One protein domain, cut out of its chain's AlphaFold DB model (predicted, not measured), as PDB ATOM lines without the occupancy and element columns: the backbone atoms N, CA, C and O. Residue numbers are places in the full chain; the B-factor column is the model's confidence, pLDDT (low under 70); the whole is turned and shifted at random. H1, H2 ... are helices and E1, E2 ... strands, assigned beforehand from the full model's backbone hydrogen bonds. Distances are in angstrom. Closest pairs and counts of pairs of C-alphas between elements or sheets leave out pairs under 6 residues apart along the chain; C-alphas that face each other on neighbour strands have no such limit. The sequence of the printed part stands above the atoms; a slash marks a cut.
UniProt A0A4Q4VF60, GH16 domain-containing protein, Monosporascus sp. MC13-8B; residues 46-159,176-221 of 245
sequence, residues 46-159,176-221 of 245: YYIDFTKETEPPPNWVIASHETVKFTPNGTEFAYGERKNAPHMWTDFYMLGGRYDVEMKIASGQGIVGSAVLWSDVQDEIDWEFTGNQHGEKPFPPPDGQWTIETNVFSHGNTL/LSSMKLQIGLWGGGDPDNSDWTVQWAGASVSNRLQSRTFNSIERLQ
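AT A GLANCE: This is residues 46 to 159 and 176 to 221 of the 245 residues of the protein "GH16 domain-containing protein" of Monosporascus sp. MC13-8B (UniProt A0A4Q4VF60). The domain is a sandwich of two twisted sheets, their strands running at a small angle to each other. One sheet is built round the long last strand E10, with E4 and E1 one after the other along one side of it, E6 along the other side, and E3 beyond E4; the second sheet is a row, E2 E5 E9 E7 E8, antiparallel throughout. The one short helix, H1, sits at one end of the sandwich, beyond the start of E7 and the end of E9, and residues 131 to 159 form a long stretch with no named element along the side where E6 and E8 lie. The printed part has 160 residues with ten named strands and one named helix, in the order E1 to E9, H1, E10; the class is mostly strand, though under half of the residues are in named elements. The whole is compact and rounded, with a radius of gyration of the C-alphas of 15.6 A and spans of 41 by 39 by 35 A.

HOW THE PARTS SIT: The branched sheet has E10, residues 210 to 220, with three antiparallel neighbours. E4, residues 74 to 79, and E1, residues 46 to 49, lie on one side of E10, beside its residues 210 to 215 and 216 to 219; E6, residues 98 to 104, lies on the other side, beside residues 213 to 220. N 77 and O 212 are 2.9 A apart between E4 and E10, N 48 and O 217 2.9 A between E1 and E10, and N 100 and O 218 2.8 A between E6 and E10, each within hydrogen-bond range. E3, residues 68 to 71, forms a hairpin with E4, with N 76 and O 69 at 2.7 A. This sheet is twisted, its C-alphas lying up to 5.6 A off its best plane. The other sheet runs E2, residues 60 to 62; E5, residues 87 to 90; E9, residues 180 to 186; E7, residues 112 to 118; and E8, residues 124 to 130, with E2 and E8 as edge strands. Between E2 and E5 N 61 and O 89 are 2.8 A apart, between E5 and E9 N 90 and O 181 2.9 A, between E9 and E7 N 182 and O 116 2.8 A, and in the hairpin of E7 and E8 N 117 and O 125 2.8 A. It is twisted, at up to 4.4 A off its best plane. The two sheets form a sandwich, two sheets face to face: the parts that face each other are 8.9 A centre to centre and the strands stand at 17 degrees. The closest C-alphas of E4 and E9 are those of Phe 77 and Leu 185, 6.1 A apart. H1, residues 195 to 200, is not on either sheet and is apart from E7 and E8, among others; its O i to N i+4 pairs are within hydrogen-bond range.

IN THESE COORDINATES: E10 is the longest strand, 31.8 A from C-alpha 210 at (249.376, 313.253, 289.105) to C-alpha 220 at (233.529, 289.406, 275.256). E1 begins at C-alpha 46, (240.182, 288.528, 276.127), and spans 10.5 A. E6 spans 19.7 A, E8 and E9 18.7 A each, E7 17.3 A and E4 16.3 A. E5, E3, E2 and H1 are shorter.

THE WHOLE: The two C-alphas farthest apart, those of Val 121 and Asp 143, are 43.7 A apart. Residues 160 to 175 are not printed, and C-alphas 159 and 176 are 20.8 A apart across the cut, on the link from E8 to E9. Of the links printed whole, none is long. The mean pLDDT of the printed part is 80.5; residues 139 to 141, 144 to 159 and 207 to 221 are under 70, and E10 has a mean of 56.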
ATOM      1  N   TYR A  46     238.918 288.075 275.592       87.25
ATOM      2  CA  TYR A  46     240.182 288.528 276.127       87.25
ATOM      3  C   TYR A  46     239.914 289.148 277.493       87.25
ATOM      4  O   TYR A  46     239.073 290.035 277.622       87.25
ATOM      5  N   TYR A  47     240.626 288.678 278.511       88.44
ATOM      6  CA  TYR A  47     240.513 289.194 279.865       88.44
ATOM      7  C   TYR A  47     241.899 289.434 280.437       88.44
ATOM      8  O   TYR A  47     242.780 288.577 280.326       88.44
ATOM      9  N   ILE A  48     242.071 290.585 281.076       88.56
ATOM     10  CA  ILE A  48     243.257 290.890 281.858       88.56
ATOM     11  C   ILE A  48     242.896 291.633 283.141       88.56
ATOM     12  O   ILE A  48     242.132 292.596 283.146       88.56
ATOM     13  N   ASP A  49     243.505 291.182 284.231       89.94
ATOM     14  CA  ASP A  49     243.413 291.791 285.549       89.94
ATOM     15  C   ASP A  49     244.775 292.390 285.894       89.94
ATOM     16  O   ASP A  49     245.678 291.683 286.344       89.94
ATOM     17  N   PHE A  50     244.938 293.695 285.672       89.94
ATOM     18  CA  PHE A  50     246.219 294.364 285.888       89.94
ATOM     19  C   PHE A  50     246.648 294.371 287.354       89.94
ATOM     20  O   PHE A  50     247.826 294.581 287.624       89.94
ATOM     21  N   THR A  51     245.739 294.124 288.304       87.75
ATOM     22  CA  THR A  51     246.100 294.007 289.728       87.75
ATOM     23  C   THR A  51     246.959 292.770 290.011       87.75
ATOM     24  O   THR A  51     247.629 292.695 291.043       87.75
ATOM     25  N   LYS A  52     246.964 291.805 289.080       93.00
ATOM     26  CA  LYS A  52     247.776 290.583 289.121       93.00
ATOM     27  C   LYS A  52     249.075 290.689 288.322       93.00
ATOM     28  O   LYS A  52     249.901 289.784 288.417       93.00
ATOM     29  N   GLU A  53     249.263 291.766 287.567       93.38
ATOM     30  CA  GLU A  53     250.432 291.957 286.712       93.38
ATOM     31  C   GLU A  53     251.537 292.709 287.462       93.38
ATOM     32  O   GLU A  53     251.286 293.652 288.214       93.38
ATOM     33  N   THR A  54     252.789 292.308 287.244       94.12
ATOM     34  CA  THR A  54     253.977 293.003 287.782       94.12
ATOM     35  C   THR A  54     254.869 293.588 286.691       94.12
ATOM     36  O   THR A  54     255.828 294.299 286.987       94.12
ATOM     37  N   GLU A  55     254.564 293.293 285.431       93.25
ATOM     38  CA  GLU A  55     255.298 293.719 284.244       93.25
ATOM     39  C   GLU A  55     254.334 293.876 283.051       93.25
ATOM     40  O   GLU A  55     253.175 293.469 283.155       93.25
ATOM     41  N   PRO A  56     254.765 294.494 281.934       91.00
ATOM     42  CA  PRO A  56     253.912 294.663 280.766       91.00
ATOM     43  C   PRO A  56     253.437 293.306 280.223       91.00
ATOM     44  O   PRO A  56     254.279 292.460 279.910       91.00
ATOM     45  N   PRO A  57     252.120 293.095 280.056       92.44
ATOM     46  CA  PRO A  57     251.612 291.842 279.516       92.44
ATOM     47  C   PRO A  57     252.063 291.652 278.058       92.44
ATOM     48  O   PRO A  57     252.210 292.630 277.321       92.44
ATOM     49  N   PRO A  58     252.250 290.406 277.591       92.50
ATOM     50  CA  PRO A  58     252.935 290.109 276.325       92.50
ATOM     51  C   PRO A  58     252.220 290.636 275.073       92.50
ATOM     52  O   PRO A  58     252.833 290.806 274.025       92.50
ATOM     53  N   ASN A  59     250.918 290.864 275.171       93.12
ATOM     54  CA  ASN A  59     250.029 291.341 274.118       93.12
ATOM     55  C   ASN A  59     249.709 292.841 274.254       93.12
ATOM     56  O   ASN A  59     248.710 293.321 273.714       93.12
ATOM     57  N   TRP A  60     250.550 293.573 274.984       94.19
ATOM     58  CA  TRP A  60     250.468 295.015 275.156       94.19
ATOM     59  C   TRP A  60     251.786 295.689 274.799       94.19
ATOM     60  O   TRP A  60     252.873 295.193 275.086       94.19
ATOM     61  N   VAL A  61     251.677 296.868 274.199       93.31
ATOM     62  CA  VAL A  61     252.804 297.711 273.815       93.31
ATOM     63  C   VAL A  61     252.730 299.003 274.611       93.31
ATOM     64  O   VAL A  61     251.702 299.678 274.601       93.31
ATOM     65  N   ILE A  62     253.821 299.359 275.288       92.06
ATOM     66  CA  ILE A  62     253.979 300.665 275.938       92.06
ATOM     67  C   ILE A  62     254.585 301.639 274.930       92.06
ATOM     68  O   ILE A  62     255.528 301.294 274.210       92.06
ATOM     69  N   ALA A  63     254.058 302.861 274.892       87.44
ATOM     70  CA  ALA A  63     254.581 303.918 274.044       87.44
ATOM     71  C   ALA A  63     256.074 304.178 274.303       87.44
ATOM     72  O   ALA A  63     256.554 304.150 275.437       87.44
ATOM     73  N   SER A  64     256.826 304.467 273.240       80.12
ATOM     74  CA  SER A  64     258.258 304.756 273.369       80.12
ATOM     75  C   SER A  64     258.502 305.941 274.306       80.12
ATOM     76  O   SER A  64     257.868 306.980 274.157       80.12
ATOM     77  N   HIS A  65     259.473 305.797 275.214       79.06
ATOM     78  CA  HIS A  65     259.861 306.789 276.232       79.06
ATOM     79  C   HIS A  65     258.853 307.030 277.360       79.06
ATOM     80  O   HIS A  65     259.154 307.798 278.271       79.06
ATOM     81  N   GLU A  66     257.710 306.351 277.348       83.62
ATOM     82  CA  GLU A  66     256.754 306.422 278.442       83.62
ATOM     83  C   GLU A  66     257.070 305.381 279.517       83.62
ATOM     84  O   GLU A  66     257.649 304.325 279.259       83.62
ATOM     85  N   THR A  67     256.695 305.693 280.755       83.81
ATOM     86  CA  THR A  67     256.816 304.764 281.882       83.81
ATOM     87  C   THR A  67     255.433 304.430 282.408       83.81
ATOM     88  O   THR A  67     254.716 305.304 282.895       83.81
ATOM     89  N   VAL A  68     255.092 303.146 282.351       89.94
ATOM     90  CA  VAL A  68     253.876 302.578 282.935       89.94
ATOM     91  C   VAL A  68     254.302 301.616 284.036       89.94
ATOM     92  O   VAL A  68     255.202 300.800 283.832       89.94
ATOM     93  N   LYS A  69     253.714 301.748 285.226       91.19
ATOM     94  CA  LYS A  69     254.042 300.898 286.379       91.19
ATOM     95  C   LYS A  69     252.949 299.865 286.586       91.19
ATOM     96  O   LYS A  69     251.783 300.199 286.488       91.19
ATOM     97  N   PHE A  70     253.321 298.652 286.957       90.69
ATOM     98  CA  PHE A  70     252.374 297.597 287.302       90.69
ATOM     99  C   PHE A  70     252.456 297.381 288.809       90.69
ATOM    100  O   PHE A  70     253.523 297.068 289.343       90.69
ATOM    101  N   THR A  71     251.368 297.685 289.511       90.06
ATOM    102  CA  THR A  71     251.288 297.660 290.974       90.06
ATOM    103  C   THR A  71     250.101 296.800 291.412       90.06
ATOM    104  O   THR A  71     249.232 296.490 290.602       90.06
ATOM    105  N   PRO A  72     249.985 296.452 292.706       89.75
ATOM    106  CA  PRO A  72     248.813 295.730 293.206       89.75
ATOM    107  C   PRO A  72     247.475 296.459 293.005       89.75
ATOM    108  O   PRO A  72     246.424 295.849 293.174       89.75
ATOM    109  N   ASN A  73     247.490 297.757 292.679       83.25
ATOM    110  CA  ASN A  73     246.277 298.502 292.349       83.25
ATOM    111  C   ASN A  73     245.917 298.402 290.859       83.25
ATOM    112  O   ASN A  73     244.838 298.841 290.490       83.25
ATOM    113  N   GLY A  74     246.797 297.865 290.010       88.62
ATOM    114  CA  GLY A  74     246.635 297.816 288.565       88.62
ATOM    115  C   GLY A  74     247.805 298.450 287.815       88.62
ATOM    116  O   GLY A  74     248.900 298.638 288.347       88.62
ATOM    117  N   THR A  75     247.561 298.814 286.560       90.12
ATOM    118  CA  THR A  75     248.538 299.523 285.732       90.12
ATOM    119  C   THR A  75     248.415 301.034 285.947       90.12
ATOM    120  O   THR A  75     247.329 301.611 285.865       90.12
ATOM    121  N   GLU A  76     249.519 301.686 286.299       88.94
ATOM    122  CA  GLU A  76     249.588 303.080 286.713       88.94
ATOM    123  C   GLU A  76     250.292 303.959 285.674       88.94
ATOM    124  O   GLU A  76     251.446 303.728 285.298       88.94
ATOM    125  N   PHE A  77     249.610 305.037 285.287       89.12
ATOM    126  CA  PHE A  77     250.085 306.049 284.346       89.12
ATOM    127  C   PHE A  77     250.326 307.348 285.108       89.12
ATOM    128  O   PHE A  77     249.392 307.905 285.685       89.12
ATOM    129  N   ALA A  78     251.561 307.841 285.137       84.56
ATOM    130  CA  ALA A  78     251.913 309.031 285.907       84.56
ATOM    131  C   ALA A  78     252.313 310.198 285.002       84.56
ATOM    132  O   ALA A  78     253.256 310.100 284.223       84.56
ATOM    133  N   TYR A  79     251.649 311.338 285.177       83.88
ATOM    134  CA  TYR A  79     252.124 312.623 284.683       83.88
ATOM    135  C   TYR A  79     253.251 313.111 285.596       83.88
ATOM    136  O   TYR A  79     253.013 313.754 286.624       83.88
ATOM    137  N   GLY A  80     254.474 312.697 285.261       79.62
ATOM    138  CA  GLY A  80     255.690 312.980 286.018       79.62
ATOM    139  C   GLY A  80     256.180 314.414 285.831       79.62
ATOM    140  O   GLY A  80     256.490 315.135 286.779       79.62
ATOM    141  N   GLU A  81     256.222 314.821 284.572       81.38
ATOM    142  CA  GLU A  81     256.697 316.108 284.103       81.38
ATOM    143  C   GLU A  81     255.856 316.589 282.918       81.38
ATOM    144  O   GLU A  81     255.068 315.853 282.316       81.38
ATOM    145  N   ARG A  82     256.031 317.870 282.588       83.94
ATOM    146  CA  ARG A  82     255.340 318.493 281.467       83.94
ATOM    147  C   ARG A  82     255.596 317.695 280.183       83.94
ATOM    148  O   ARG A  82     256.731 317.317 279.912       83.94
ATOM    149  N   LYS A  83     254.552 317.519 279.369       83.62
ATOM    150  CA  LYS A  83     254.539 316.741 278.112       83.62
ATOM    151  C   LYS A  83     254.619 315.221 278.253       83.62
ATOM    152  O   LYS A  83     254.581 314.557 277.222       83.62
ATOM    153  N   ASN A  84     254.678 314.657 279.463       85.75
ATOM    154  CA  ASN A  84     254.451 313.219 279.604       85.75
ATOM    155  C   ASN A  84     253.029 312.868 279.156       85.75
ATOM    156  O   ASN A  84     252.064 313.551 279.515       85.75
ATOM    157  N   ALA A  85     252.905 311.793 278.390       89.06
ATOM    158  CA  ALA A  85     251.626 311.263 277.959       89.06
ATOM    159  C   ALA A  85     251.669 309.730 278.018       89.06
ATOM    160  O   ALA A  85     251.581 309.080 276.976       89.06
ATOM    161  N   PRO A  86     251.849 309.121 279.205       90.75
ATOM    162  CA  PRO A  86     252.009 307.680 279.310       90.75
ATOM    163  C   PRO A  86     250.757 306.959 278.820       90.75
ATOM    164  O   PRO A  86     249.648 307.200 279.301       90.75
ATOM    165  N   HIS A  87     250.952 306.053 277.865       90.56
ATOM    166  CA  HIS A  87     249.901 305.220 277.295       90.56
ATOM    167  C   HIS A  87     250.453 303.862 276.850       90.56
ATOM    168  O   HIS A  87     251.652 303.691 276.605       90.56
ATOM    169  N   MET A  88     249.555 302.888 276.755       93.12
ATOM    170  CA  MET A  88     249.815 301.556 276.216       93.12
ATOM    171  C   MET A  88     248.612 301.081 275.404       93.12
ATOM    172  O   MET A  88     247.488 301.527 275.637       93.12
ATOM    173  N   TRP A  89     248.835 300.174 274.459       93.75
ATOM    174  CA  TRP A  89     247.779 299.624 273.614       93.75
ATOM    175  C   TRP A  89     247.942 298.126 273.381       93.75
ATOM    176  O   TRP A  89     249.040 297.585 273.510       93.75
ATOM    177  N   THR A  90     246.853 297.454 273.016       94.12
ATOM    178  CA  THR A  90     246.885 296.040 272.631       94.12
ATOM    179  C   THR A  90     247.680 295.850 271.341       94.12
ATOM    180  O   THR A  90     247.496 296.579 270.367       94.12
ATOM    181  N   ASP A  91     248.541 294.835 271.290       93.38
ATOM    182  CA  ASP A  91     249.307 294.488 270.083       93.38
ATOM    183  C   ASP A  91     248.455 293.784 269.006       93.38
ATOM    184  O   ASP A  91     248.936 293.459 267.921       93.38
ATOM    185  N   PHE A  92     247.177 293.567 269.316       92.94
ATOM    186  CA  PHE A  92     246.156 292.970 268.473       92.94
ATOM    187  C   PHE A  92     244.959 293.913 268.309       92.94
ATOM    188  O   PHE A  92     244.698 294.794 269.130       92.94
ATOM    189  N   TYR A  93     244.207 293.670 267.242       92.62
ATOM    190  CA  TYR A  93     242.977 294.351 266.881       92.62
ATOM    191  C   TYR A  93     241.795 293.391 267.020       92.62
ATOM    192  O   TYR A  93     241.931 292.173 266.865       92.62
ATOM    193  N   MET A  94     240.609 293.947 267.237       88.31
ATOM    194  CA  MET A  94     239.346 293.223 267.141       88.31
ATOM    195  C   MET A  94     238.328 294.062 266.371       88.31
ATOM    196  O   MET A  94     238.369 295.294 266.380       88.31
ATOM    197  N   LEU A  95     237.398 293.398 265.689       87.56
ATOM    198  CA  LEU A  95     236.316 294.057 264.964       87.56
ATOM    199  C   LEU A  95     234.983 293.788 265.672       87.56
ATOM    200  O   LEU A  95     234.544 292.644 265.766       87.56
ATOM    201  N   GLY A  96     234.333 294.856 266.135       82.06
ATOM    202  CA  GLY A  96     233.031 294.798 266.806       82.06
ATOM    203  C   GLY A  96     233.062 294.302 268.259       82.06
ATOM    204  O   GLY A  96     234.124 294.243 268.883       82.06
ATOM    205  N   GLY A  97     231.859 293.974 268.762       80.38
ATOM    206  CA  GLY A  97     231.458 293.526 270.114       80.38
ATOM    207  C   GLY A  97     231.754 294.485 271.288       80.38
ATOM    208  O   GLY A  97     231.950 295.676 271.078       80.38
ATOM    209  N   ARG A  98     231.740 293.976 272.530       80.94
ATOM    210  CA  ARG A  98     231.791 294.714 273.814       80.94
ATOM    211  C   ARG A  98     233.148 294.848 274.549       80.94
ATOM    212  O   ARG A  98     233.644 293.872 275.112       80.94
ATOM    213  N   TYR A  99     233.682 296.060 274.669       82.62
ATOM    214  CA  TYR A  99     234.848 296.367 275.516       82.62
ATOM    215  C   TYR A  99     234.406 296.893 276.885       82.62
ATOM    216  O   TYR A  99     233.665 297.871 276.942       82.62
ATOM    217  N   ASP A 100     234.892 296.284 277.964       81.31
ATOM    218  CA  ASP A 100     234.732 296.750 279.339       81.31
ATOM    219  C   ASP A 100     236.108 297.142 279.901       81.31
ATOM    220  O   ASP A 100     237.073 296.377 279.848       81.31
ATOM    221  N   VAL A 101     236.206 298.362 280.430       82.19
ATOM    222  CA  VAL A 101     237.432 298.901 281.032       82.19
ATOM    223  C   VAL A 101     237.103 299.392 282.432       82.19
ATOM    224  O   VAL A 101     236.333 300.338 282.602       82.19
ATOM    225  N   GLU A 102     237.717 298.779 283.438       80.00
ATOM    226  CA  GLU A 102     237.652 299.235 284.819       80.00
ATOM    227  C   GLU A 102     238.842 300.151 285.111       80.00
ATOM    228  O   GLU A 102     240.006 299.736 285.113       80.00
ATOM    229  N   MET A 103     238.553 301.424 285.378       78.44
ATOM    230  CA  MET A 103     239.582 302.431 285.614       78.44
ATOM    231  C   MET A 103     239.243 303.342 286.785       78.44
ATOM    232  O   MET A 103     238.080 303.663 287.035       78.44
ATOM    233  N   LYS A 104     240.289 303.844 287.442       76.50
ATOM    234  CA  LYS A 104     240.198 304.950 288.387       76.50
ATOM    235  C   LYS A 104     240.661 306.240 287.711       76.50
ATOM    236  O   LYS A 104     241.816 306.376 287.301       76.50
ATOM    237  N   ILE A 105     239.760 307.214 287.635       74.25
ATOM    238  CA  ILE A 105     240.037 308.541 287.070       74.25
ATOM    239  C   ILE A 105     241.092 309.244 287.947       74.25
ATOM    240  O   ILE A 105     240.940 309.305 289.168       74.25
ATOM    241  N   ALA A 106     242.167 309.782 287.354       73.62
ATOM    242  CA  ALA A 106     243.093 310.628 288.108       73.62
ATOM    243  C   ALA A 106     242.430 311.946 288.389       73.62
ATOM    244  O   ALA A 106     241.831 312.555 287.507       73.62
ATOM    245  N   SER A 107     242.651 312.406 289.605       75.81
ATOM    246  CA  SER A 107     242.344 313.758 289.990       75.81
ATOM    247  C   SER A 107     243.372 314.739 289.437       75.81
ATOM    248  O   SER A 107     244.543 314.422 289.222       75.81
ATOM    249  N   GLY A 108     242.901 315.971 289.294       77.62
ATOM    250  CA  GLY A 108     243.712 317.158 289.137       77.62
ATOM    251  C   GLY A 108     243.500 317.887 287.814       77.62
ATOM    252  O   GLY A 108     242.942 317.385 286.838       77.62
ATOM    253  N   GLN A 109     243.837 319.170 287.867       83.94
ATOM    254  CA  GLN A 109     243.464 320.152 286.858       83.94
ATOM    255  C   GLN A 109     244.185 319.880 285.542       83.94
ATOM    256  O   GLN A 109     245.400 319.685 285.545       83.94
ATOM    257  N   GLY A 110     243.431 319.876 284.439       86.00
ATOM    258  CA  GLY A 110     243.976 319.756 283.086       86.00
ATOM    259  C   GLY A 110     244.546 318.378 282.739       86.00
ATOM    260  O   GLY A 110     245.136 318.230 281.671       86.00
ATOM    261  N   ILE A 111     244.400 317.377 283.612       87.75
ATOM    262  CA  ILE A 111     244.809 315.997 283.340       87.75
ATOM    263  C   ILE A 111     243.640 315.233 282.742       87.75
ATOM    264  O   ILE A 111     242.531 315.248 283.266       87.75
ATOM    265  N   VAL A 112     243.919 314.505 281.672       89.38
ATOM    266  CA  VAL A 112     242.952 313.716 280.921       89.38
ATOM    267  C   VAL A 112     243.381 312.256 280.971       89.38
ATOM    268  O   VAL A 112     244.568 311.947 280.904       89.38
ATOM    269  N   GLY A 113     242.429 311.364 281.207       88.31
ATOM    270  CA  GLY A 113     242.634 309.923 281.175       88.31
ATOM    271  C   GLY A 113     241.738 309.341 280.123       88.31
ATOM    272  O   GLY A 113     240.560 309.694 280.092       88.31
ATOM    273  N   SER A 114     242.307 308.470 279.307       89.69
ATOM    274  CA  SER A 114     241.668 308.007 278.096       89.69
ATOM    275  C   SER A 114     241.604 306.488 278.033       89.69
ATOM    276  O   SER A 114     242.536 305.790 278.444       89.69
ATOM    277  N   ALA A 115     240.496 305.991 277.498       90.12
ATOM    278  CA  ALA A 115     240.389 304.667 276.908       90.12
ATOM    279  C   ALA A 115     239.882 304.865 275.478       90.12
ATOM    280  O   ALA A 115     238.838 305.476 275.281       90.12
ATOM    281  N   VAL A 116     240.634 304.403 274.485       92.19
ATOM    282  CA  VAL A 116     240.395 304.722 273.075       92.19
ATOM    283  C   VAL A 116     240.446 303.449 272.251       92.19
ATOM    284  O   VAL A 116     241.457 302.749 272.230       92.19
ATOM    285  N   LEU A 117     239.361 303.158 271.545       92.69
ATOM    286  CA  LEU A 117     239.357 302.209 270.443       92.69
ATOM    287  C   LEU A 117     239.730 302.966 269.181       92.69
ATOM    288  O   LEU A 117     239.064 303.937 268.839       92.69
ATOM    289  N   TRP A 118     240.772 302.523 268.485       92.00
ATOM    290  CA  TRP A 118     241.200 303.181 267.256       92.00
ATOM    291  C   TRP A 118     241.719 302.204 266.212       92.00
ATOM    292  O   TRP A 118     242.248 301.134 266.530       92.00
ATOM    293  N   SER A 119     241.549 302.575 264.947       93.88
ATOM    294  CA  SER A 119     241.920 301.768 263.785       93.88
ATOM    295  C   SER A 119     242.983 302.440 262.921       93.88
ATOM    296  O   SER A 119     243.219 303.647 262.983       93.88
ATOM    297  N   ASP A 120     243.534 301.671 261.988       94.56
ATOM    298  CA  ASP A 120     244.510 302.182 261.024       94.56
ATOM    299  C   ASP A 120     243.914 303.090 259.941       94.56
ATOM    300  O   ASP A 120     244.635 303.753 259.192       94.56
ATOM    301  N   VAL A 121     242.586 303.157 259.856       92.94
ATOM    302  CA  VAL A 121     241.875 304.115 259.000       92.94
ATOM    303  C   VAL A 121     241.376 305.334 259.770       92.94
ATOM    304  O   VAL A 121     240.755 306.198 259.161       92.94
ATOM    305  N   GLN A 122     241.725 305.447 261.057       92.31
ATOM    306  CA  GLN A 122     241.300 306.514 261.969       92.31
ATOM    307  C   GLN A 122     239.797 306.507 262.301       92.31
ATOM    308  O   GLN A 122     239.257 307.535 262.695       92.31
ATOM    309  N   ASP A 123     239.119 305.358 262.196       92.62
ATOM    310  CA  ASP A 123     237.917 305.148 263.014       92.62
ATOM    311  C   ASP A 123     238.320 305.180 264.494       92.62
ATOM    312  O   ASP A 123     239.332 304.563 264.853       92.62
ATOM    313  N   GLU A 124     237.524 305.858 265.321       92.12
ATOM    314  CA  GLU A 124     237.805 306.092 266.736       92.12
ATOM    315  C   GLU A 124     236.519 306.045 267.578       92.12
ATOM    316  O   GLU A 124     235.463 306.534 267.166       92.12
ATOM    317  N   ILE A 125     236.610 305.427 268.756       90.31
ATOM    318  CA  ILE A 125     235.620 305.508 269.833       90.31
ATOM    319  C   ILE A 125     236.396 305.713 271.132       90.31
ATOM    320  O   ILE A 125     237.096 304.807 271.585       90.31
ATOM    321  N   ASP A 126     236.255 306.885 271.735       89.94
ATOM    322  CA  ASP A 126     236.997 307.278 272.928       89.94
ATOM    323  C   ASP A 126     236.108 307.515 274.155       89.94
ATOM    324  O   ASP A 126     234.915 307.833 274.084       89.94
ATOM    325  N   TRP A 127     236.748 307.354 275.308       87.50
ATOM    326  CA  TRP A 127     236.283 307.814 276.602       87.50
ATOM    327  C   TRP A 127     237.374 308.661 277.229       87.50
ATOM    328  O   TRP A 127     238.451 308.155 277.540       87.50
ATOM    329  N   GLU A 128     237.065 309.931 277.460       86.94
ATOM    330  CA  GLU A 128     238.005 310.921 277.971       86.94
ATOM    331  C   GLU A 128     237.496 311.500 279.295       86.94
ATOM    332  O   GLU A 128     236.407 312.074 279.369       86.94
ATOM    333  N   PHE A 129     238.300 311.377 280.351       85.44
ATOM    334  CA  PHE A 129     237.950 311.824 281.698       85.44
ATOM    335  C   PHE A 129     238.930 312.868 282.209       85.44
ATOM    336  O   PHE A 129     240.093 312.579 282.523       85.44
ATOM    337  N   THR A 130     238.433 314.086 282.370       86.00
ATOM    338  CA  THR A 130     239.185 315.175 282.990       86.00
ATOM    339  C   THR A 130     239.235 315.001 284.508       86.00
ATOM    340  O   THR A 130     238.230 314.730 285.164       86.00
ATOM    341  N   GLY A 131     240.415 315.190 285.097       79.00
ATOM    342  CA  GLY A 131     240.629 315.057 286.541       79.00
ATOM    343  C   GLY A 131     240.016 316.175 287.383       79.00
ATOM    344  O   GLY A 131     240.115 316.154 288.611       79.00
ATOM    345  N   ASN A 132     239.383 317.151 286.732       78.69
ATOM    346  CA  ASN A 132     238.625 318.230 287.346       78.69
ATOM    347  C   ASN A 132     237.252 318.463 286.694       78.69
ATOM    348  O   ASN A 132     236.800 319.606 286.648       78.69
ATOM    349  N   GLN A 133     236.614 317.403 286.177       77.94
ATOM    350  CA  GLN A 133     235.222 317.426 285.688       77.94
ATOM    351  C   GLN A 133     234.943 318.565 284.698       77.94
ATOM    352  O   GLN A 133     234.012 319.346 284.858       77.94
ATOM    353  N   HIS A 134     235.808 318.727 283.705       82.44
ATOM    354  CA  HIS A 134     235.708 319.746 282.661       82.44
ATOM    355  C   HIS A 134     235.591 321.175 283.219       82.44
ATOM    356  O   HIS A 134     235.040 322.066 282.577       82.44
ATOM    357  N   GLY A 135     236.145 321.413 284.414       77.69
ATOM    358  CA  GLY A 135     236.134 322.719 285.064       77.69
ATOM    359  C   GLY A 135     234.846 323.042 285.824       77.69
ATOM    360  O   GLY A 135     234.641 324.216 286.150       77.69
ATOM    361  N   GLU A 136     233.996 322.051 286.125       78.56
ATOM    362  CA  GLU A 136     232.848 322.211 287.026       78.56
ATOM    363  C   GLU A 136     233.286 322.817 288.372       78.56
ATOM    364  O   GLU A 136     234.349 322.507 288.915       78.56
ATOM    365  N   LYS A 137     232.480 323.747 288.898       78.12
ATOM    366  CA  LYS A 137     232.759 324.469 290.147       78.12
ATOM    367  C   LYS A 137     231.605 324.301 291.137       78.12
ATOM    368  O   LYS A 137     230.452 324.387 290.715       78.12
ATOM    369  N   PRO A 138     231.893 324.202 292.448       74.56
ATOM    370  CA  PRO A 138     233.223 324.281 293.069       74.56
ATOM    371  C   PRO A 138     234.047 322.991 292.904       74.56
ATOM    372  O   PRO A 138     233.497 321.902 292.815       74.56
ATOM    373  N   PHE A 139     235.376 323.146 292.870       67.44
ATOM    374  CA  PHE A 139     236.332 322.051 292.704       67.44
ATOM    375  C   PHE A 139     237.382 322.059 293.836       67.44
ATOM    376  O   PHE A 139     238.005 323.109 294.043       67.44
ATOM    377  N   PRO A 140     237.643 320.928 294.525       68.94
ATOM    378  CA  PRO A 140     236.908 319.660 294.431       68.94
ATOM    379  C   PRO A 140     235.440 319.811 294.891       68.94
ATOM    380  O   PRO A 140     235.128 320.800 295.565       68.94
ATOM    381  N   PRO A 141     234.547 318.867 294.535       68.25
ATOM    382  CA  PRO A 141     233.156 318.888 294.981       68.25
ATOM    383  C   PRO A 141     233.054 319.003 296.514       68.25
ATOM    384  O   PRO A 141     233.823 318.342 297.220       68.25
ATOM    385  N   PRO A 142     232.146 319.828 297.074       73.75
ATOM    386  CA  PRO A 142     232.102 320.096 298.516       73.75
ATOM    387  C   PRO A 142     231.693 318.878 299.345       73.75
ATOM    388  O   PRO A 142     232.060 318.772 300.512       73.75
ATOM    389  N   ASP A 143     230.915 317.982 298.745       76.94
ATOM    390  CA  ASP A 143     230.451 316.711 299.299       76.94
ATOM    391  C   ASP A 143     231.400 315.543 298.983       76.94
ATOM    392  O   ASP A 143     231.139 314.413 299.390       76.94
ATOM    393  N   GLY A 144     232.504 315.813 298.278       68.00
ATOM    394  CA  GLY A 144     233.451 314.805 297.819       68.00
ATOM    395  C   GLY A 144     232.900 313.876 296.737       68.00
ATOM    396  O   GLY A 144     233.639 312.987 296.328       68.00
ATOM    397  N   GLN A 145     231.658 314.078 296.275       62.09
ATOM    398  CA  GLN A 145     231.057 313.262 295.226       62.09
ATOM    399  C   GLN A 145     231.437 313.815 293.865       62.09
ATOM    400  O   GLN A 145     231.124 314.954 293.509       62.09
ATOM    401  N   TRP A 146     232.102 312.991 293.071       59.00
ATOM    402  CA  TRP A 146     232.419 313.363 291.704       59.00
ATOM    403  C   TRP A 146     231.201 313.064 290.818       59.00
ATOM    404  O   TRP A 146     230.673 311.959 290.805       59.00
ATOM    405  N   THR A 147     230.771 314.023 289.999       55.03
ATOM    406  CA  THR A 147     229.763 313.834 288.934       55.03
ATOM    407  C   THR A 147     230.129 312.698 287.969       55.03
ATOM    408  O   THR A 147     229.249 312.154 287.308       55.03
ATOM    409  N   ILE A 148     231.406 312.290 287.939       52.84
ATOM    410  CA  ILE A 148     231.930 311.167 287.152       52.84
ATOM    411  C   ILE A 148     232.453 310.024 288.051       52.84
ATOM    412  O   ILE A 148     233.379 309.313 287.674       52.84
ATOM    413  N   GLU A 149     231.919 309.824 289.260       46.50
ATOM    414  CA  GLU A 149     232.420 308.736 290.119       46.50
ATOM    415  C   GLU A 149     232.015 307.336 289.644       46.50
ATOM    416  O   GLU A 149     232.710 306.374 289.942       46.50
ATOM    417  N   THR A 150     230.987 307.202 288.811       42.94
ATOM    418  CA  THR A 150     230.637 305.930 288.165       42.94
ATOM    419  C   THR A 150     229.737 306.220 286.975       42.94
ATOM    420  O   THR A 150     228.589 306.576 287.202       42.94
ATOM    421  N   ASN A 151     230.230 306.109 285.737       39.53
ATOM    422  CA  ASN A 151     229.417 305.888 284.527       39.53
ATOM    423  C   ASN A 151     230.337 305.662 283.314       39.53
ATOM    424  O   ASN A 151     230.455 306.503 282.425       39.53
ATOM    425  N   VAL A 152     230.997 304.505 283.274       42.94
ATOM    426  CA  VAL A 152     231.672 304.003 282.067       42.94
ATOM    427  C   VAL A 152     230.831 302.846 281.541       42.94
ATOM    428  O   VAL A 152     231.129 301.700 281.819       42.94
ATOM    429  N   PHE A 153     229.704 303.175 280.901       46.50
ATOM    430  CA  PHE A 153     228.812 302.318 280.093       46.50
ATOM    431  C   PHE A 153     228.301 300.969 280.660       46.50
ATOM    432  O   PHE A 153     227.452 300.355 280.014       46.50
ATOM    433  N   SER A 154     228.725 300.531 281.850       40.66
ATOM    434  CA  SER A 154     228.291 299.278 282.479       40.66
ATOM    435  C   SER A 154     228.649 299.147 283.976       40.66
ATOM    436  O   SER A 154     228.879 298.035 284.448       40.66
ATOM    437  N   HIS A 155     228.654 300.217 284.793       35.62
ATOM    438  CA  HIS A 155     228.533 299.983 286.247       35.62
ATOM    439  C   HIS A 155     227.064 299.673 286.566       35.62
ATOM    440  O   HIS A 155     226.239 300.569 286.744       35.62
ATOM    441  N   GLY A 156     226.721 298.384 286.542       48.12
ATOM    442  CA  GLY A 156     225.334 297.922 286.529       48.12
ATOM    443  C   GLY A 156     224.702 298.044 285.138       48.12
ATOM    444  O   GLY A 156     225.211 298.742 284.268       48.12
ATOM    445  N   ASN A 157     223.592 297.342 284.917       48.72
ATOM    446  CA  ASN A 157     222.900 297.131 283.633       48.72
ATOM    447  C   ASN A 157     222.323 298.402 282.938       48.72
ATOM    448  O   ASN A 157     221.262 298.338 282.317       48.72
ATOM    449  N   THR A 158     222.966 299.570 283.039       50.91
ATOM    450  CA  THR A 158     222.444 300.860 282.562       50.91
ATOM    451  C   THR A 158     223.210 301.367 281.340       50.91
ATOM    452  O   THR A 158     224.353 301.803 281.434       50.91
ATOM    453  N   LEU A 159     222.542 301.370 280.186       58.06
ATOM    454  CA  LEU A 159     223.039 301.958 278.942       58.06
ATOM    455  C   LEU A 159     223.009 303.496 279.020       58.06
ATOM    456  O   LEU A 159     221.937 304.095 278.969       58.06
ATOM    457  N   LEU A 176     233.689 301.127 261.622       90.12
ATOM    458  CA  LEU A 176     233.444 299.790 261.049       90.12
ATOM    459  C   LEU A 176     234.727 299.007 260.742       90.12
ATOM    460  O   LEU A 176     234.661 297.914 260.179       90.12
ATOM    461  N   SER A 177     235.891 299.542 261.093       91.56
ATOM    462  CA  SER A 177     237.177 298.868 260.932       91.56
ATOM    463  C   SER A 177     237.650 298.197 262.224       91.56
ATOM    464  O   SER A 177     237.149 298.459 263.319       91.56
ATOM    465  N   SER A 178     238.599 297.263 262.095       92.56
ATOM    466  CA  SER A 178     239.209 296.605 263.251       92.56
ATOM    467  C   SER A 178     239.939 297.645 264.097       92.56
ATOM    468  O   SER A 178     240.754 298.398 263.555       92.56
ATOM    469  N   MET A 179     239.697 297.649 265.402       92.81
ATOM    470  CA  MET A 179     240.275 298.602 266.341       92.81
ATOM    471  C   MET A 179     241.109 297.881 267.394       92.81
ATOM    472  O   MET A 179     240.818 296.740 267.758       92.81
ATOM    473  N   LYS A 180     242.144 298.550 267.887       92.69
ATOM    474  CA  LYS A 180     242.880 298.154 269.088       92.69
ATOM    475  C   LYS A 180     242.491 299.063 270.244       92.69
ATOM    476  O   LYS A 180     242.039 300.186 270.016       92.69
ATOM    477  N   LEU A 181     242.670 298.578 271.467       93.25
ATOM    478  CA  LEU A 181     242.399 299.357 272.667       93.25
ATOM    479  C   LEU A 181     243.682 300.037 273.131       93.25
ATOM    480  O   LEU A 181     244.688 299.371 273.353       93.25
ATOM    481  N   GLN A 182     243.621 301.348 273.314       93.00
ATOM    482  CA  GLN A 182     244.632 302.149 273.981       93.00
ATOM    483  C   GLN A 182     244.087 302.674 275.305       93.00
ATOM    484  O   GLN A 182     242.946 303.122 275.373       93.00
ATOM    485  N   ILE A 183     244.918 302.673 276.339       92.00
ATOM    486  CA  ILE A 183     244.639 303.328 277.619       92.00
ATOM    487  C   ILE A 183     245.798 304.245 277.992       92.00
ATOM    488  O   ILE A 183     246.956 303.950 277.678       92.00
ATOM    489  N   GLY A 184     245.508 305.361 278.656       90.75
ATOM    490  CA  GLY A 184     246.567 306.272 279.061       90.75
ATOM    491  C   GLY A 184     246.130 307.516 279.815       90.75
ATOM    492  O   GLY A 184     244.995 307.664 280.277       90.75
ATOM    493  N   LEU A 185     247.098 308.416 279.966       89.06
ATOM    494  CA  LEU A 185     246.974 309.699 280.640       89.06
ATOM    495  C   LEU A 185     247.769 310.749 279.873       89.06
ATOM    496  O   LEU A 185     248.903 310.499 279.482       89.06
ATOM    497  N   TRP A 186     247.212 311.947 279.719       90.44
ATOM    498  CA  TRP A 186     247.937 313.081 279.152       90.44
ATOM    499  C   TRP A 186     247.505 314.428 279.752       90.44
ATOM    500  O   TRP A 186     246.444 314.564 280.365       90.44
ATOM    501  N   GLY A 187     248.359 315.442 279.606       91.25
ATOM    502  CA  GLY A 187     248.093 316.805 280.070       91.25
ATOM    503  C   GLY A 187     247.322 317.632 279.044       91.25
ATOM    504  O   GLY A 187     247.916 318.473 278.377       91.25
ATOM    505  N   GLY A 188     246.006 317.435 278.927       91.00
ATOM    506  CA  GLY A 188     245.152 318.238 278.036       91.00
ATOM    507  C   GLY A 188     245.215 319.747 278.314       91.00
ATOM    508  O   GLY A 188     245.150 320.556 277.391       91.00
ATOM    509  N   GLY A 189     245.448 320.128 279.569       90.69
ATOM    510  CA  GLY A 189     245.653 321.507 280.005       90.69
ATOM    511  C   GLY A 189     247.063 322.070 279.792       90.69
ATOM    512  O   GLY A 189     247.366 323.123 280.355       90.69
ATOM    513  N   ASP A 190     247.962 321.386 279.077       90.44
ATOM    514  CA  ASP A 190     249.298 321.922 278.782       90.44
ATOM    515  C   ASP A 190     249.185 323.250 278.004       90.44
ATOM    516  O   ASP A 190     248.458 323.300 277.015       90.44
ATOM    517  N   PRO A 191     249.887 324.328 278.407       89.56
ATOM    518  CA  PRO A 191     249.787 325.622 277.729       89.56
ATOM    519  C   PRO A 191     250.363 325.646 276.302       89.56
ATOM    520  O   PRO A 191     250.178 326.644 275.613       89.56
ATOM    521  N   ASP A 192     251.054 324.590 275.852       92.00
ATOM    522  CA  ASP A 192     251.432 324.430 274.437       92.00
ATOM    523  C   ASP A 192     250.279 323.844 273.588       92.00
ATOM    524  O   ASP A 192     250.373 323.845 272.358       92.00
ATOM    525  N   ASN A 193     249.204 323.332 274.205       92.38
ATOM    526  CA  ASN A 193     248.008 322.898 273.482       92.38
ATOM    527  C   ASN A 193     247.180 324.105 273.019       92.38
ATOM    528  O   ASN A 193     247.353 325.228 273.490       92.38
ATOM    529  N   SER A 194     246.238 323.870 272.102       94.50
ATOM    530  CA  SER A 194     245.317 324.927 271.678       94.50
ATOM    531  C   SER A 194     244.456 325.417 272.846       94.50
ATOM    532  O   SER A 194     244.076 324.622 273.710       94.50
ATOM    533  N   ASP A 195     244.072 326.695 272.823       92.56
ATOM    534  CA  ASP A 195     243.177 327.284 273.829       92.56
ATOM    535  C   ASP A 195     241.907 326.439 274.037       92.56
ATOM    536  O   ASP A 195     241.455 326.244 275.165       92.56
ATOM    537  N   TRP A 196     241.372 325.866 272.955       92.75
ATOM    538  CA  TRP A 196     240.187 325.007 272.986       92.75
ATOM    539  C   TRP A 196     240.434 323.673 273.686       92.75
ATOM    540  O   TRP A 196     239.570 323.199 274.419       92.75
ATOM    541  N   THR A 197     241.614 323.081 273.504       92.00
ATOM    542  CA  THR A 197     242.009 321.847 274.195       92.00
ATOM    543  C   THR A 197     242.184 322.103 275.687       92.00
ATOM    544  O   THR A 197     241.675 321.339 276.501       92.00
ATOM    545  N   VAL A 198     242.838 323.209 276.054       90.12
ATOM    546  CA  VAL A 198     243.028 323.589 277.462       90.12
ATOM    547  C   VAL A 198     241.683 323.869 278.132       90.12
ATOM    548  O   VAL A 198     241.448 323.435 279.260       90.12
ATOM    549  N   GLN A 199     240.773 324.550 277.432       90.12
ATOM    550  CA  GLN A 199     239.425 324.811 277.930       90.12
ATOM    551  C   GLN A 199     238.607 323.523 278.079       90.12
ATOM    552  O   GLN A 199     237.973 323.329 279.114       90.12
ATOM    553  N   TRP A 200     238.649 322.625 277.093       91.12
ATOM    554  CA  TRP A 200     237.988 321.316 277.148       91.12
ATOM    555  C   TRP A 200     238.519 320.435 278.290       91.12
ATOM    556  O   TRP A 200     237.738 319.767 278.974       91.12
ATOM    557  N   ALA A 201     239.829 320.496 278.547       89.12
ATOM    558  CA  ALA A 201     240.478 319.818 279.665       89.12
ATOM    559  C   ALA A 201     240.100 320.416 281.036       89.12
ATOM    560  O   ALA A 201     240.497 319.889 282.074       89.12
ATOM    561  N   GLY A 202     239.336 321.513 281.058       88.19
ATOM    562  CA  GLY A 202     238.726 322.106 282.244       88.19
ATOM    563  C   GLY A 202     239.602 323.106 282.997       88.19
ATOM    564  O   GLY A 202     239.079 323.872 283.805       88.19
ATOM    565  N   ALA A 203     240.918 323.097 282.787       87.44
ATOM    566  CA  ALA A 203     241.867 324.086 283.297       87.44
ATOM    567  C   ALA A 203     243.266 323.837 282.713       87.44
ATOM    568  O   ALA A 203     243.543 322.776 282.157       87.44
ATOM    569  N   SER A 204     244.182 324.785 282.930       89.25
ATOM    570  CA  SER A 204     245.610 324.541 282.728       89.25
ATOM    571  C   SER A 204     246.124 323.430 283.647       89.25
ATOM    572  O   SER A 204     245.730 323.339 284.813       89.25
ATOM    573  N   VAL A 205     247.034 322.609 283.127       85.00
ATOM    574  CA  VAL A 205     247.635 321.511 283.881       85.00
ATOM    575  C   VAL A 205     248.537 322.046 284.991       85.00
ATOM    576  O   VAL A 205     249.324 322.974 284.796       85.00
ATOM    577  N   SER A 206     248.420 321.472 286.187       72.50
ATOM    578  CA  SER A 206     249.326 321.784 287.296       72.50
ATOM    579  C   SER A 206     250.637 321.004 287.151       72.50
ATOM    580  O   SER A 206     250.604 319.803 286.913       72.50
ATOM    581  N   ASN A 207     251.784 321.637 287.423       64.94
ATOM    582  CA  ASN A 207     253.105 320.977 287.468       64.94
ATOM    583  C   ASN A 207     253.290 320.002 288.658       64.94
ATOM    584  O   ASN A 207     254.417 319.658 289.008       64.94
ATOM    585  N   ARG A 208     252.213 319.603 289.344       61.88
ATOM    586  CA  ARG A 208     252.265 318.593 290.409       61.88
ATOM    587  C   ARG A 208     252.088 317.202 289.815       61.88
ATOM    588  O   ARG A 208     251.218 317.020 288.965       61.88
ATOM    589  N   LEU A 209     252.869 316.250 290.335       57.44
ATOM    590  CA  LEU A 209     252.741 314.823 290.038       57.44
ATOM    591  C   LEU A 209     251.286 314.380 290.200       57.44
ATOM    592  O   LEU A 209     250.692 314.573 291.263       57.44
ATOM    593  N   GLN A 210     250.734 313.790 289.147       61.00
ATOM    594  CA  GLN A 210     249.376 313.253 289.105       61.00
ATOM    595  C   GLN A 210     249.433 311.868 288.457       61.00
ATOM    596  O   GLN A 210     250.099 311.698 287.440       61.00
ATOM    597  N   SER A 211     248.776 310.866 289.042       56.28
ATOM    598  CA  SER A 211     248.831 309.478 288.562       56.28
ATOM    599  C   SER A 211     247.447 308.838 288.477       56.28
ATOM    600  O   SER A 211     246.604 309.065 289.346       56.28
ATOM    601  N   ARG A 212     247.224 308.029 287.435       60.31
ATOM    602  CA  ARG A 212     246.048 307.164 287.220       60.31
ATOM    603  C   ARG A 212     246.389 305.723 287.517       60.31
ATOM    604  O   ARG A 212     247.544 305.338 287.371       60.31
ATOM    605  N   THR A 213     245.355 304.945 287.814       55.09
ATOM    606  CA  THR A 213     245.422 303.488 287.884       55.09
ATOM    607  C   THR A 213     244.275 302.893 287.071       55.09
ATOM    608  O   THR A 213     243.137 303.351 287.180       55.09
ATOM    609  N   PHE A 214     244.570 301.891 286.251       56.62
ATOM    610  CA  PHE A 214     243.595 301.071 285.537       56.62
ATOM    611  C   PHE A 214     243.660 299.655 286.110       56.62
ATOM    612  O   PHE A 214     244.750 299.095 286.230       56.62
ATOM    613  N   ASN A 215     242.512 299.088 286.476       54.28
ATOM    614  CA  ASN A 215     242.453 297.885 287.309       54.28
ATOM    615  C   ASN A 215     242.272 296.621 286.463       54.28
ATOM    616  O   ASN A 215     243.016 295.658 286.628       54.28
ATOM    617  N   SER A 216     241.308 296.621 285.540       54.34
ATOM    618  CA  SER A 216     240.969 295.443 284.741       54.34
ATOM    619  C   SER A 216     240.412 295.828 283.370       54.34
ATOM    620  O   SER A 216     239.850 296.911 283.183       54.34
ATOM    621  N   ILE A 217     240.611 294.954 282.385       57.94
ATOM    622  CA  ILE A 217     240.001 295.061 281.059       57.94
ATOM    623  C   ILE A 217     239.400 293.706 280.716       57.94
ATOM    624  O   ILE A 217     240.100 292.692 280.677       57.94
ATOM    625  N   GLU A 218     238.110 293.708 280.415       52.28
ATOM    626  CA  GLU A 218     237.376 292.541 279.956       52.28
ATOM    627  C   GLU A 218     236.790 292.807 278.571       52.28
ATOM    628  O   GLU A 218     236.292 293.887 278.256       52.28
ATOM    629  N   ARG A 219     236.859 291.803 277.705       55.62
ATOM    630  CA  ARG A 219     236.275 291.840 276.372       55.62
ATOM    631  C   ARG A 219     235.611 290.502 276.068       55.62
ATOM    632  O   ARG A 219     236.272 289.467 276.069       55.62
ATOM    633  N   LEU A 220     234.333 290.558 275.692       49.94
ATOM    634  CA  LEU A 220     233.529 289.406 275.256       49.94
ATOM    635  C   LEU A 220     233.137 289.514 273.777       49.94
ATOM    636  O   LEU A 220     232.253 290.305 273.433       49.94
ATOM    637  N   GLN A 221     233.806 288.808 272.867       50.34
ATOM    638  CA  GLN A 221     233.435 288.825 271.451       50.34
ATOM    639  C   GLN A 221     232.008 288.287 271.302       50.34
ATOM    640  O   GLN A 221     231.740 287.144 271.645       50.34
TER     641      GLN A 221